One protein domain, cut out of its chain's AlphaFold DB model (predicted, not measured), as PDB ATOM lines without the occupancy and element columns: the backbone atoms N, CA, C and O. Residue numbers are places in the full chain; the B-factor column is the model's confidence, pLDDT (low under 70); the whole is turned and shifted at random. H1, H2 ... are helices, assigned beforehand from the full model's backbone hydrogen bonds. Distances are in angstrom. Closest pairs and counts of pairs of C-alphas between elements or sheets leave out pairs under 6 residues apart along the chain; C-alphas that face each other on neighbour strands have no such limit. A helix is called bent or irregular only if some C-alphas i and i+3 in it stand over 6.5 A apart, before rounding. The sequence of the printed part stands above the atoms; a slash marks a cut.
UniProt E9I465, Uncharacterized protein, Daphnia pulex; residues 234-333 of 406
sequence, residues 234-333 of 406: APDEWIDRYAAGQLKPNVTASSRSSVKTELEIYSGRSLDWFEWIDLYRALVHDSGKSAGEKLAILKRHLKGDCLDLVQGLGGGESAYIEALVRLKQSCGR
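This is residues 234 to 333 of the 406 residues of an uncharacterized protein of Daphnia pulex (UniProt E9I465). The longest helix, H2, stands over a small cluster in which H5 runs through the middle, with H1 packed on one side of it and H4 on the opposite side, while H3 packs on H4, on the first half of H5 and on the last residues of H2. A wide loop without a named element, residues 244 to 269, swings round the outside from the end of H1 to the beginning of H2. The printed part has 100 residues with five named helices, H1 to H5 in chain order, and no named strand; its class is all helix. It is compact, with a radius of gyration of the C-alphas of 12.6 A, and rounded, spanning 33 by 28 by 24 A.

H2, residues 270 to 285, is 20.3 A long, from C-alpha 270 at (49.198, -31.903, -18.055) to C-alpha 285 at (45.784, -50.431, -10.389). It is irregular, with C-alphas 271 and 274 7.2 A apart, and has a kink of 34 degrees near residue 279. H5, residues 317 to 331, is 20.9 A long and ends with C-alpha 331 at (46.352, -36.097, -20.610). H3 is residues 291 to 300, 14.2 A; H1 is residues 237 to 243, 10.0 A; H4 is residues 305 to 311, 9.9 A.

H2, H3 and H5 form a bundle, a group of helices set lengthwise to one another. H2, with residues 284 to 285 alone, only just touches H3, with 3 pairs of C-alphas within 8 A; the closest are those of Val 284 and Lys 294, 6.1 A apart, and the two form a helical hairpin. H2 and H5 are close but not clearly touching, at a shallow tilt of 19 degrees, opposite ways; their closest C-alphas are those of Ser 270 and Cys 331, 5.7 A apart. H5 touches H3 with residues 317 to 323 alone, closest at the C-alphas of Ala 291 and Glu 317, 5.1 A. H4 and H5 form a helical hairpin and touch at a shallow tilt of 10 degrees, with the C-alphas of Val 310 and Ala 323 closest at 5.4 A. H1 touches H5, closest at the C-alphas of Ala 243 and Ile 321, 5.8 A. H1 and H2 are near each other; H1 is apart from H3 and H4. Every O i to N i+4 pair is within hydrogen-bond range in H1, H3 and H5, against 10 of 12 in H2 and 2 of 3 in H4.

The two C-alphas farthest apart, those of Ser 258 and Gly 312, are 33.9 A apart. The printed part has no cut. The link from H1 to H2 is long, 26 residues; the other three are tight. Mean pLDDT of the printed part is 84.7, and residues 248 to 261 are under 70.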
ATOM      1  N   ALA A 234      58.995 -43.711 -17.892       83.25
ATOM      2  CA  ALA A 234      58.003 -42.694 -17.556       83.25
ATOM      3  C   ALA A 234      56.880 -43.324 -16.695       83.25
ATOM      4  O   ALA A 234      56.532 -44.494 -16.878       83.25
ATOM      5  N   PRO A 235      56.303 -42.586 -15.733       86.81
ATOM      6  CA  PRO A 235      55.453 -43.166 -14.686       86.81
ATOM      7  C   PRO A 235      54.098 -43.669 -15.194       86.81
ATOM      8  O   PRO A 235      53.359 -44.300 -14.452       86.81
ATOM      9  N   ASP A 236      53.765 -43.435 -16.458       91.69
ATOM     10  CA  ASP A 236      52.578 -43.930 -17.157       91.69
ATOM     11  C   ASP A 236      52.915 -44.979 -18.241       91.69
ATOM     12  O   ASP A 236      52.036 -45.396 -18.996       91.69
ATOM     13  N   GLU A 237      54.168 -45.442 -18.357       89.62
ATOM     14  CA  GLU A 237      54.540 -46.526 -19.287       89.62
ATOM     15  C   GLU A 237      53.890 -47.858 -18.931       89.62
ATOM     16  O   GLU A 237      53.656 -48.702 -19.798       89.62
ATOM     17  N   TRP A 238      53.555 -48.056 -17.656       90.81
ATOM     18  CA  TRP A 238      52.825 -49.243 -17.226       90.81
ATOM     19  C   TRP A 238      51.474 -49.369 -17.937       90.81
ATOM     20  O   TRP A 238      51.033 -50.490 -18.156       90.81
ATOM     21  N   ILE A 239      50.851 -48.262 -18.362       93.50
ATOM     22  CA  ILE A 239      49.603 -48.301 -19.135       93.50
ATOM     23  C   ILE A 239      49.830 -49.035 -20.457       93.50
ATOM     24  O   ILE A 239      49.047 -49.915 -20.804       93.50
ATOM     25  N   ASP A 240      50.929 -48.743 -21.158       91.81
ATOM     26  CA  ASP A 240      51.233 -49.380 -22.444       91.81
ATOM     27  C   ASP A 240      51.545 -50.862 -22.248       91.81
ATOM     28  O   ASP A 240      51.070 -51.711 -23.000       91.81
ATOM     29  N   ARG A 241      52.318 -51.186 -21.205       89.25
ATOM     30  CA  ARG A 241      52.673 -52.572 -20.871       89.25
ATOM     31  C   ARG A 241      51.439 -53.376 -20.468       89.25
ATOM     32  O   ARG A 241      51.326 -54.543 -20.830       89.25
ATOM     33  N   TYR A 242      50.506 -52.763 -19.751       90.44
ATOM     34  CA  TYR A 242      49.248 -53.390 -19.360       90.44
ATOM     35  C   TYR A 242      48.314 -53.584 -20.555       90.44
ATOM     36  O   TYR A 242      47.843 -54.696 -20.776       90.44
ATOM     37  N   ALA A 243      48.139 -52.559 -21.392       90.06
ATOM     38  CA  ALA A 243      47.358 -52.656 -22.623       90.06
ATOM     39  C   ALA A 243      47.926 -53.700 -23.603       90.06
ATOM     40  O   ALA A 243      47.171 -54.392 -24.281       90.06
ATOM     41  N   ALA A 244      49.252 -53.866 -23.639       89.25
ATOM     42  CA  ALA A 244      49.932 -54.892 -24.429       89.25
ATOM     43  C   ALA A 244      49.878 -56.306 -23.808       89.25
ATOM     44  O   ALA A 244      50.487 -57.229 -24.349       89.25
ATOM     45  N   GLY A 245      49.214 -56.489 -22.660       85.44
ATOM     46  CA  GLY A 245      49.134 -57.772 -21.953       85.44
ATOM     47  C   GLY A 245      50.447 -58.223 -21.297       85.44
ATOM     48  O   GLY A 245      50.576 -59.378 -20.894       85.44
ATOM     49  N   GLN A 246      51.436 -57.331 -21.185       83.44
ATOM     50  CA  GLN A 246      52.747 -57.611 -20.588       83.44
ATOM     51  C   GLN A 246      52.747 -57.463 -19.059       83.44
ATOM     52  O   GLN A 246      53.634 -57.993 -18.390       83.44
ATOM     53  N   LEU A 247      51.762 -56.756 -18.494       81.31
ATOM     54  CA  LEU A 247      51.491 -56.715 -17.054       81.31
ATOM     55  C   LEU A 247      50.262 -57.571 -16.749       81.31
ATOM     56  O   LEU A 247      49.217 -57.413 -17.375       81.31
ATOM     57  N   LYS A 248      50.382 -58.483 -15.778       69.88
ATOM     58  CA  LYS A 248      49.257 -59.315 -15.335       69.88
ATOM     59  C   LYS A 248      48.393 -58.542 -14.331       69.88
ATOM     60  O   LYS A 248      48.963 -57.903 -13.445       69.88
ATOM     61  N   PRO A 249      47.052 -58.633 -14.405       63.09
ATOM     62  CA  PRO A 249      46.180 -58.031 -13.406       63.09
ATOM     63  C   PRO A 249      46.475 -58.635 -12.031       63.09
ATOM     64  O   PRO A 249      46.467 -59.854 -11.845       63.09
ATOM     65  N   ASN A 250      46.767 -57.773 -11.060       64.62
ATOM     66  CA  ASN A 250      47.052 -58.193  -9.698       64.62
ATOM     67  C   ASN A 250      45.732 -58.527  -8.988       64.62
ATOM     68  O   ASN A 250      45.059 -57.635  -8.483       64.62
ATOM     69  N   VAL A 251      45.316 -59.797  -9.017       56.09
ATOM     70  CA  VAL A 251      44.061 -60.265  -8.389       56.09
ATOM     71  C   VAL A 251      44.296 -60.753  -6.949       56.09
ATOM     72  O   VAL A 251      43.351 -60.902  -6.182       56.09
ATOM     73  N   THR A 252      45.551 -60.973  -6.537       48.72
ATOM     74  CA  THR A 252      45.877 -61.678  -5.280       48.72
ATOM     75  C   THR A 252      46.588 -60.837  -4.216       48.72
ATOM     76  O   THR A 252      46.693 -61.288  -3.076       48.72
ATOM     77  N   ALA A 253      47.037 -59.613  -4.511       51.50
ATOM     78  CA  ALA A 253      47.695 -58.775  -3.508       51.50
ATOM     79  C   ALA A 253      46.687 -57.938  -2.702       51.50
ATOM     80  O   ALA A 253      46.238 -56.866  -3.118       51.50
ATOM     81  N   SER A 254      46.374 -58.401  -1.490       49.59
ATOM     82  CA  SER A 254      45.812 -57.545  -0.442       49.59
ATOM     83  C   SER A 254      46.934 -56.710   0.179       49.59
ATOM     84  O   SER A 254      47.405 -56.973   1.283       49.59
ATOM     85  N   SER A 255      47.399 -55.705  -0.559       51.44
ATOM     86  CA  SER A 255      48.311 -54.696  -0.024       51.44
ATOM     87  C   SER A 255      47.481 -53.615   0.656       51.44
ATOM     88  O   SER A 255      47.078 -52.628   0.040       51.44
ATOM     89  N   ARG A 256      47.177 -53.805   1.944       48.78
ATOM     90  CA  ARG A 256      46.714 -52.700   2.790       48.78
ATOM     91  C   ARG A 256      47.897 -51.758   3.002       48.78
ATOM     92  O   ARG A 256      48.714 -51.990   3.884       48.78
ATOM     93  N   SER A 257      47.999 -50.723   2.167       52.97
ATOM     94  CA  SER A 257      48.885 -49.589   2.438       52.97
ATOM     95  C   SER A 257      48.553 -49.029   3.825       52.97
ATOM     96  O   SER A 257      47.394 -48.723   4.110       52.97
ATOM     97  N   SER A 258      49.560 -48.907   4.691       46.50
ATOM     98  CA  SER A 258      49.421 -48.281   6.016       46.50
ATOM     99  C   SER A 258      49.250 -46.761   5.931       46.50
ATOM    100  O   SER A 258      48.927 -46.121   6.930       46.50
ATOM    101  N   VAL A 259      49.454 -46.174   4.747       46.72
ATOM    102  CA  VAL A 259      49.260 -44.750   4.488       46.72
ATOM    103  C   VAL A 259      47.850 -44.546   3.929       46.72
ATOM    104  O   VAL A 259      47.535 -45.020   2.838       46.72
ATOM    105  N   LYS A 260      46.993 -43.831   4.672       50.19
ATOM    106  CA  LYS A 260      45.718 -43.297   4.160       50.19
ATOM    107  C   LYS A 260      46.012 -42.099   3.248       50.19
ATOM    108  O   LYS A 260      45.831 -40.958   3.656       50.19
ATOM    109  N   THR A 261      46.511 -42.343   2.045       60.59
ATOM    110  CA  THR A 261      46.513 -41.329   0.986       60.59
ATOM    111  C   THR A 261      45.189 -41.411   0.239       60.59
ATOM    112  O   THR A 261      44.821 -42.463  -0.286       60.59
ATOM    113  N   GLU A 262      44.435 -40.315   0.246       75.56
ATOM    114  CA  GLU A 262      43.264 -40.168  -0.613       75.56
ATOM    115  C   GLU A 262      43.744 -39.775  -2.011       75.56
ATOM    116  O   GLU A 262      44.597 -38.903  -2.162       75.56
ATOM    117  N   LEU A 263      43.239 -40.462  -3.036       86.25
ATOM    118  CA  LEU A 263      43.521 -40.098  -4.416       86.25
ATOM    119  C   LEU A 263      42.811 -38.772  -4.718       86.25
ATOM    120  O   LEU A 263      41.587 -38.691  -4.623       86.25
ATOM    121  N   GLU A 264      43.552 -37.738  -5.100       87.38
ATOM    122  CA  GLU A 264      42.945 -36.458  -5.466       87.38
ATOM    123  C   GLU A 264      42.147 -36.554  -6.777       87.38
ATOM    124  O   GLU A 264      42.340 -37.455  -7.600       87.38
ATOM    125  N   ILE A 265      41.219 -35.616  -6.976       90.88
ATOM    126  CA  ILE A 265      40.493 -35.484  -8.242       90.88
ATOM    127  C   ILE A 265      41.453 -34.928  -9.291       90.88
ATOM    128  O   ILE A 265      41.992 -33.834  -9.129       90.88
ATOM    129  N   TYR A 266      41.609 -35.646 -10.397       92.38
ATOM    130  CA  TYR A 266      42.386 -35.169 -11.524       92.38
ATOM    131  C   TYR A 266      41.629 -34.089 -12.289       92.38
ATOM    132  O   TYR A 266      40.490 -34.280 -12.724       92.38
ATOM    133  N   SER A 267      42.289 -32.952 -12.465       86.00
ATOM    134  CA  SER A 267      41.733 -31.760 -13.100       86.00
ATOM    135  C   SER A 267      41.926 -31.719 -14.620       86.00
ATOM    136  O   SER A 267      41.385 -30.827 -15.266       86.00
ATOM    137  N   GLY A 268      42.711 -32.644 -15.187       88.25
ATOM    138  CA  GLY A 268      43.115 -32.617 -16.599       88.25
ATOM    139  C   GLY A 268      44.385 -31.818 -16.883       88.25
ATOM    140  O   GLY A 268      44.809 -31.717 -18.032       88.25
ATOM    141  N   ARG A 269      45.027 -31.256 -15.853       89.88
ATOM    142  CA  ARG A 269      46.264 -30.492 -16.015       89.88
ATOM    143  C   ARG A 269      47.432 -31.406 -16.403       89.88
ATOM    144  O   ARG A 269      47.750 -32.362 -15.695       89.88
ATOM    145  N   SER A 270      48.118 -31.074 -17.497       89.31
ATOM    146  CA  SER A 270      49.198 -31.903 -18.055       89.31
ATOM    147  C   SER A 270      50.415 -32.038 -17.136       89.31
ATOM    148  O   SER A 270      51.033 -33.095 -17.107       89.31
ATOM    149  N   LEU A 271      50.747 -31.000 -16.359       90.12
ATOM    150  CA  LEU A 271      51.878 -31.035 -15.419       90.12
ATOM    151  C   LEU A 271      51.646 -31.999 -14.247       90.12
ATOM    152  O   LEU A 271      52.593 -32.591 -13.746       90.12
ATOM    153  N   ASP A 272      50.386 -32.200 -13.858       91.75
ATOM    154  CA  ASP A 272      50.026 -33.047 -12.718       91.75
ATOM    155  C   ASP A 272      49.836 -34.520 -13.145       91.75
ATOM    156  O   ASP A 272      49.652 -35.398 -12.303       91.75
ATOM    157  N   TRP A 273      49.863 -34.817 -14.456       93.81
ATOM    158  CA  TRP A 273      49.569 -36.150 -14.999       93.81
ATOM    159  C   TRP A 273      50.460 -37.235 -14.392       93.81
ATOM    160  O   TRP A 273      49.960 -38.263 -13.945       93.81
ATOM    161  N   PHE A 274      51.774 -37.002 -14.364       92.31
ATOM    162  CA  PHE A 274      52.751 -37.982 -13.894       92.31
ATOM    163  C   PHE A 274      52.632 -38.300 -12.411       92.31
ATOM    164  O   PHE A 274      52.741 -39.465 -12.043       92.31
ATOM    165  N   GLU A 275      52.399 -37.294 -11.577       90.75
ATOM    166  CA  GLU A 275      52.160 -37.498 -10.149       90.75
ATOM    167  C   GLU A 275      50.860 -38.277  -9.932       90.75
ATOM    168  O   GLU A 275      50.832 -39.297  -9.238       90.75
ATOM    169  N   TRP A 276      49.786 -37.834 -10.587       94.19
ATOM    170  CA  TRP A 276      48.465 -38.406 -10.383       94.19
ATOM    171  C   TRP A 276      48.371 -39.857 -10.863       94.19
ATOM    172  O   TRP A 276      47.820 -40.706 -10.161       94.19
ATOM    173  N   ILE A 277      48.921 -40.172 -12.040       94.38
ATOM    174  CA  ILE A 277      48.822 -41.517 -12.620       94.38
ATOM    175  C   ILE A 277      49.693 -42.542 -11.888       94.38
ATOM    176  O   ILE A 277      49.313 -43.712 -11.794       94.38
ATOM    177  N   ASP A 278      50.827 -42.111 -11.332       90.06
ATOM    178  CA  ASP A 278      51.691 -42.958 -10.508       90.06
ATOM    179  C   ASP A 278      51.002 -43.291  -9.177       90.06
ATOM    180  O   ASP A 278      50.923 -44.455  -8.770       90.06
ATOM    181  N   LEU A 279      50.376 -42.289  -8.551       90.50
ATOM    182  CA  LEU A 279      49.587 -42.488  -7.337       90.50
ATOM    183  C   LEU A 279      48.345 -43.356  -7.597       90.50
ATOM    184  O   LEU A 279      48.053 -44.271  -6.821       90.50
ATOM    185  N   TYR A 280      47.636 -43.127  -8.707       93.06
ATOM    186  CA  TYR A 280      46.519 -43.972  -9.134       93.06
ATOM    187  C   TYR A 280      46.963 -45.426  -9.299       93.06
ATOM    188  O   TYR A 280      46.275 -46.346  -8.842       93.06
ATOM    189  N   ARG A 281      48.128 -45.655  -9.918       91.12
ATOM    190  CA  ARG A 281      48.663 -47.002 -10.085       91.12
ATOM    191  C   ARG A 281      48.862 -47.682  -8.732       91.12
ATOM    192  O   ARG A 281      48.313 -48.764  -8.517       91.12
ATOM    193  N   ALA A 282      49.575 -47.022  -7.824       85.88
ATOM    194  CA  ALA A 282      49.906 -47.566  -6.512       85.88
ATOM    195  C   ALA A 282      48.660 -47.868  -5.658       85.88
ATOM    196  O   ALA A 282      48.607 -48.885  -4.965       85.88
ATOM    197  N   LEU A 283      47.640 -47.002  -5.704       86.19
ATOM    198  CA  LEU A 283      46.445 -47.121  -4.858       86.19
ATOM    199  C   LEU A 283      45.332 -47.985  -5.467       86.19
ATOM    200  O   LEU A 283      44.551 -48.623  -4.745       86.19
ATOM    201  N   VAL A 284      45.215 -47.987  -6.795       89.31
ATOM    202  CA  VAL A 284      44.069 -48.563  -7.506       89.31
ATOM    203  C   VAL A 284      44.505 -49.686  -8.431       89.31
ATOM    204  O   VAL A 284      44.027 -50.810  -8.247       89.31
ATOM    205  N   HIS A 285      45.405 -49.431  -9.384       90.00
ATOM    206  CA  HIS A 285      45.784 -50.431 -10.389       90.00
ATOM    207  C   HIS A 285      46.435 -51.672  -9.766       90.00
ATOM    208  O   HIS A 285      46.005 -52.790 -10.057       90.00
ATOM    209  N   ASP A 286      47.400 -51.475  -8.869       85.69
ATOM    210  CA  ASP A 286      48.155 -52.556  -8.229       85.69
ATOM    211  C   ASP A 286      47.357 -53.266  -7.120       85.69
ATOM    212  O   ASP A 286      47.798 -54.285  -6.588       85.69
ATOM    213  N   SER A 287      46.161 -52.767  -6.784       84.69
ATOM    214  CA  SER A 287      45.283 -53.387  -5.791       84.69
ATOM    215  C   SER A 287      44.515 -54.593  -6.348       84.69
ATOM    216  O   SER A 287      44.187 -54.642  -7.536       84.69
ATOM    217  N   GLY A 288      44.127 -55.516  -5.459       79.31
ATOM    218  CA  GLY A 288      43.302 -56.700  -5.757       79.31
ATOM    219  C   GLY A 288      41.859 -56.442  -6.221       79.31
ATOM    220  O   GLY A 288      41.048 -57.362  -6.212       79.31
ATOM    221  N   LYS A 289      41.501 -55.201  -6.576       85.25
ATOM    222  CA  LYS A 289      40.157 -54.841  -7.054       85.25
ATOM    223  C   LYS A 289      39.901 -55.405  -8.453       85.25
ATOM    224  O   LYS A 289      40.818 -55.513  -9.269       85.25
ATOM    225  N   SER A 290      38.643 -55.701  -8.756       89.69
ATOM    226  CA  SER A 290      38.225 -56.064 -10.112       89.69
ATOM    227  C   SER A 290      38.406 -54.891 -11.084       89.69
ATOM    228  O   SER A 290      38.386 -53.725 -10.686       89.69
ATOM    229  N   ALA A 291      38.539 -55.173 -12.382       90.12
ATOM    230  CA  ALA A 291      38.645 -54.127 -13.404       90.12
ATOM    231  C   ALA A 291      37.446 -53.167 -13.409       90.12
ATOM    232  O   ALA A 291      37.616 -51.964 -13.584       90.12
ATOM    233  N   GLY A 292      36.240 -53.684 -13.149       89.94
ATOM    234  CA  GLY A 292      35.035 -52.864 -13.016       89.94
ATOM    235  C   GLY A 292      35.114 -51.888 -11.840       89.94
ATOM    236  O   GLY A 292      34.784 -50.715 -11.994       89.94
ATOM    237  N   GLU A 293      35.617 -52.332 -10.686       89.94
ATOM    238  CA  GLU A 293      35.842 -51.454  -9.531       89.94
ATOM    239  C   GLU A 293      36.946 -50.429  -9.799       89.94
ATOM    240  O   GLU A 293      36.780 -49.256  -9.471       89.94
ATOM    241  N   LYS A 294      38.054 -50.842 -10.428       92.50
ATOM    242  CA  LYS A 294      39.145 -49.933 -10.815       92.50
ATOM    243  C   LYS A 294      38.640 -48.841 -11.754       92.50
ATOM    244  O   LYS A 294      38.928 -47.667 -11.527       92.50
ATOM    245  N   LEU A 295      37.822 -49.207 -12.741       93.94
ATOM    246  CA  LEU A 295      37.191 -48.270 -13.666       93.94
ATOM    247  C   LEU A 295      36.170 -47.355 -12.975       93.94
ATOM    248  O   LEU A 295      36.125 -46.162 -13.265       93.94
ATOM    249  N   ALA A 296      35.368 -47.864 -12.039       91.31
ATOM    250  CA  ALA A 296      34.440 -47.032 -11.271       91.31
ATOM    251  C   ALA A 296      35.183 -45.995 -10.411       91.31
ATOM    252  O   ALA A 296      34.795 -44.827 -10.369       91.31
ATOM    253  N   ILE A 297      36.283 -46.407  -9.769       92.12
ATOM    254  CA  ILE A 297      37.166 -45.501  -9.026       92.12
ATOM    255  C   ILE A 297      37.801 -44.489  -9.981       92.12
ATOM    256  O   ILE A 297      37.780 -43.299  -9.689       92.12
ATOM    257  N   LEU A 298      38.293 -44.930 -11.142       94.19
ATOM    258  CA  LEU A 298      38.853 -44.046 -12.165       94.19
ATOM    259  C   LEU A 298      37.866 -42.929 -12.520       94.19
ATOM    260  O   LEU A 298      38.188 -41.761 -12.350       94.19
ATOM    261  N   LYS A 299      36.629 -43.279 -12.898       93.44
ATOM    262  CA  LYS A 299      35.576 -42.306 -13.240       93.44
ATOM    263  C   LYS A 299      35.282 -41.328 -12.096       93.44
ATOM    264  O   LYS A 299      35.093 -40.144 -12.338       93.44
ATOM    265  N   ARG A 300      35.272 -41.792 -10.843       91.75
ATOM    266  CA  ARG A 300      35.005 -40.934  -9.675       91.75
ATOM    267  C   ARG A 300      36.090 -39.875  -9.436       91.75
ATOM    268  O   ARG A 300      35.783 -38.827  -8.873       91.75
ATOM    269  N   HIS A 301      37.329 -40.149  -9.840       93.38
ATOM    270  CA  HIS A 301      38.478 -39.266  -9.625       93.38
ATOM    271  C   HIS A 301      38.880 -38.472 -10.876       93.38
ATOM    272  O   HIS A 301      39.950 -37.872 -10.900       93.38
ATOM    273  N   LEU A 302      38.019 -38.425 -11.891       92.75
ATOM    274  CA  LEU A 302      38.182 -37.589 -13.078       92.75
ATOM    275  C   LEU A 302      37.109 -36.500 -13.100       92.75
ATOM    276  O   LEU A 302      36.009 -36.680 -12.571       92.75
ATOM    277  N   LYS A 303      37.413 -35.368 -13.736       88.12
ATOM    278  CA  LYS A 303      36.457 -34.280 -13.968       88.12
ATOM    279  C   LYS A 303      36.543 -33.728 -15.383       88.12
ATOM    280  O   LYS A 303      37.573 -33.857 -16.041       88.12
ATOM    281  N   GLY A 304      35.450 -33.078 -15.789       87.06
ATOM    282  CA  GLY A 304      35.323 -32.404 -17.080       87.06
ATOM    283  C   GLY A 304      35.674 -33.335 -18.233       87.06
ATOM    284  O   GLY A 304      35.335 -34.514 -18.208       87.06
ATOM    285  N   ASP A 305      36.450 -32.810 -19.169       86.50
ATOM    286  CA  ASP A 305      36.810 -33.461 -20.423       86.50
ATOM    287  C   ASP A 305      37.474 -34.833 -20.194       86.50
ATOM    288  O   ASP A 305      37.249 -35.777 -20.946       86.50
ATOM    289  N   CYS A 306      38.238 -35.003 -19.106       89.50
ATOM    290  CA  CYS A 306      38.847 -36.292 -18.768       89.50
ATOM    291  C   CYS A 306      37.821 -37.354 -18.351       89.50
ATOM    292  O   CYS A 306      38.024 -38.537 -18.623       89.50
ATOM    293  N   LEU A 307      36.742 -36.954 -17.672       92.31
ATOM    294  CA  LEU A 307      35.635 -37.851 -17.339       92.31
ATOM    295  C   LEU A 307      34.848 -38.208 -18.604       92.31
ATOM    296  O   LEU A 307      34.544 -39.385 -18.813       92.31
ATOM    297  N   ASP A 308      34.596 -37.224 -19.466       90.75
ATOM    298  CA  ASP A 308      33.842 -37.402 -20.711       90.75
ATOM    299  C   ASP A 308      34.502 -38.440 -21.639       90.75
ATOM    300  O   ASP A 308      33.812 -39.261 -22.246       90.75
ATOM    301  N   LEU A 309      35.844 -38.509 -21.659       89.12
ATOM    302  CA  LEU A 309      36.604 -39.521 -22.414       89.12
ATOM    303  C   LEU A 309      36.260 -40.973 -22.044       89.12
ATOM    304  O   LEU A 309      36.408 -41.876 -22.878       89.12
ATOM    305  N   VAL A 310      35.850 -41.215 -20.794       91.31
ATOM    306  CA  VAL A 310      35.708 -42.563 -20.223       91.31
ATOM    307  C   VAL A 310      34.294 -42.883 -19.733       91.31
ATOM    308  O   VAL A 310      33.996 -44.049 -19.465       91.31
ATOM    309  N   GLN A 311      33.405 -41.892 -19.613       88.25
ATOM    310  CA  GLN A 311      32.082 -42.052 -19.001       88.25
ATOM    311  C   GLN A 311      31.235 -43.123 -19.704       88.25
ATOM    312  O   GLN A 311      30.651 -43.966 -19.017       88.25
ATOM    313  N   GLY A 312      31.260 -43.159 -21.042       86.12
ATOM    314  CA  GLY A 312      30.516 -44.120 -21.869       86.12
ATOM    315  C   GLY A 312      31.098 -45.537 -21.934       86.12
ATOM    316  O   GLY A 312      30.478 -46.423 -22.516       86.12
ATOM    317  N   LEU A 313      32.274 -45.790 -21.349       87.25
ATOM    318  CA  LEU A 313      32.877 -47.125 -21.369       87.25
ATOM    319  C   LEU A 313      32.148 -48.065 -20.397       87.25
ATOM    320  O   LEU A 313      31.887 -47.696 -19.247       87.25
ATOM    321  N   GLY A 314      31.830 -49.276 -20.865       80.56
ATOM    322  CA  GLY A 314      31.191 -50.337 -20.077       80.56
ATOM    323  C   GLY A 314      32.086 -50.901 -18.964       80.56
ATOM    324  O   GLY A 314      33.119 -50.336 -18.630       80.56
ATOM    325  N   GLY A 315      31.691 -52.019 -18.355       82.19
ATOM    326  CA  GLY A 315      32.513 -52.706 -17.348       82.19
ATOM    327  C   GLY A 315      33.530 -53.683 -17.953       82.19
ATOM    328  O   GLY A 315      33.416 -54.072 -19.112       82.19
ATOM    329  N   GLY A 316      34.485 -54.137 -17.136       87.50
ATOM    330  CA  GLY A 316      35.419 -55.217 -17.483       87.50
ATOM    331  C   GLY A 316      36.835 -54.761 -17.845       87.50
ATOM    332  O   GLY A 316      37.137 -53.570 -17.882       87.50
ATOM    333  N   GLU A 317      37.713 -55.740 -18.083       90.81
ATOM    334  CA  GLU A 317      39.149 -55.531 -18.333       90.81
ATOM    335  C   GLU A 317      39.398 -54.685 -19.589       90.81
ATOM    336  O   GLU A 317      40.159 -53.725 -19.548       90.81
ATOM    337  N   SER A 318      38.707 -54.988 -20.694       90.19
ATOM    338  CA  SER A 318      38.857 -54.267 -21.964       90.19
ATOM    339  C   SER A 318      38.448 -52.799 -21.851       90.19
ATOM    340  O   SER A 318      39.172 -51.925 -22.316       90.19
ATOM    341  N   ALA A 319      37.328 -52.517 -21.184       92.88
ATOM    342  CA  ALA A 319      36.859 -51.154 -20.959       92.88
ATOM    343  C   ALA A 319      37.783 -50.371 -20.012       92.88
ATOM    344  O   ALA A 319      38.000 -49.178 -20.209       92.88
ATOM    345  N   TYR A 320      38.358 -51.037 -19.007       95.06
ATOM    346  CA  TYR A 320      39.348 -50.429 -18.124       95.06
ATOM    347  C   TYR A 320      40.659 -50.101 -18.857       95.06
ATOM    348  O   TYR A 320      41.177 -48.995 -18.707       95.06
ATOM    349  N   ILE A 321      41.162 -51.017 -19.693       93.81
ATOM    350  CA  ILE A 321      42.334 -50.778 -20.550       93.81
ATOM    351  C   ILE A 321      42.071 -49.604 -21.498       93.81
ATOM    352  O   ILE A 321      42.872 -48.673 -21.549       93.81
ATOM    353  N   GLU A 322      40.934 -49.614 -22.195       93.94
ATOM    354  CA  GLU A 322      40.544 -48.545 -23.120       93.94
ATOM    355  C   GLU A 322      40.477 -47.186 -22.409       93.94
ATOM    356  O   GLU A 322      40.979 -46.189 -22.926       93.94
ATOM    357  N   ALA A 323      39.933 -47.143 -21.187       95.88
ATOM    358  CA  ALA A 323      39.879 -45.925 -20.385       95.88
ATOM    359  C   ALA A 323      41.279 -45.362 -20.093       95.88
ATOM    360  O   ALA A 323      41.523 -44.172 -20.296       95.88
ATOM    361  N   LEU A 324      42.213 -46.210 -19.651       95.81
ATOM    362  CA  LEU A 324      43.589 -45.801 -19.356       95.81
ATOM    363  C   LEU A 324      44.331 -45.328 -20.611       95.81
ATOM    364  O   LEU A 324      45.042 -44.324 -20.564       95.81
ATOM    365  N   VAL A 325      44.144 -46.022 -21.737       94.00
ATOM    366  CA  VAL A 325      44.764 -45.661 -23.017       94.00
ATOM    367  C   VAL A 325      44.253 -44.305 -23.501       94.00
ATOM    368  O   VAL A 325      45.070 -43.449 -23.838       94.00
ATOM    369  N   ARG A 326      42.936 -44.061 -23.477       93.25
ATOM    370  CA  ARG A 326      42.354 -42.760 -23.856       93.25
ATOM    371  C   ARG A 326      42.840 -41.626 -22.966       93.25
ATOM    372  O   ARG A 326      43.210 -40.567 -23.466       93.25
ATOM    373  N   LEU A 327      42.887 -41.855 -21.655       94.56
ATOM    374  CA  LEU A 327      43.401 -40.862 -20.715       94.56
ATOM    375  C   LEU A 327      44.863 -40.538 -20.992       94.56
ATOM    376  O   LEU A 327      45.215 -39.367 -21.061       94.56
ATOM    377  N   LYS A 328      45.711 -41.540 -21.236       94.19
ATOM    378  CA  LYS A 328      47.108 -41.296 -21.607       94.19
ATOM    379  C   LYS A 328      47.231 -40.546 -22.936       94.19
ATOM    380  O   LYS A 328      48.029 -39.620 -23.038       94.19
ATOM    381  N   GLN A 329      46.427 -40.908 -23.934       89.75
ATOM    382  CA  GLN A 329      46.399 -40.249 -25.244       89.75
ATOM    383  C   GLN A 329      45.887 -38.810 -25.207       89.75
ATOM    384  O   GLN A 329      46.117 -38.085 -26.168       89.75
ATOM    385  N   SER A 330      45.205 -38.394 -24.140       88.50
ATOM    386  CA  SER A 330      44.746 -37.016 -23.965       88.50
ATOM    387  C   SER A 330      45.633 -36.254 -22.979       88.50
ATOM    388  O   SER A 330      46.247 -35.250 -23.323       88.50
ATOM    389  N   CYS A 331      45.743 -36.765 -21.757       89.69
ATOM    390  CA  CYS A 331      46.352 -36.097 -20.610       89.69
ATOM    391  C   CYS A 331      47.864 -36.345 -20.505       89.69
ATOM    392  O   CYS A 331      48.603 -35.474 -20.055       89.69
ATOM    393  N   GLY A 332      48.326 -37.517 -20.953       87.50
ATOM    394  CA  GLY A 332      49.736 -37.930 -20.963       87.50
ATOM    395  C   GLY A 332      50.478 -37.638 -22.267       87.50
ATOM    396  O   GLY A 332      51.570 -38.167 -22.498       87.50
ATOM    397  N   ARG A 333      49.887 -36.815 -23.136       88.25
ATOM    398  CA  ARG A 333      50.450 -36.398 -24.422       88.25
ATOM    399  C   ARG A 333      51.789 -35.693 -24.247       88.25
ATOM    400  O   ARG A 333      51.860 -34.637 -23.629       88.25
TER     401      ARG A 333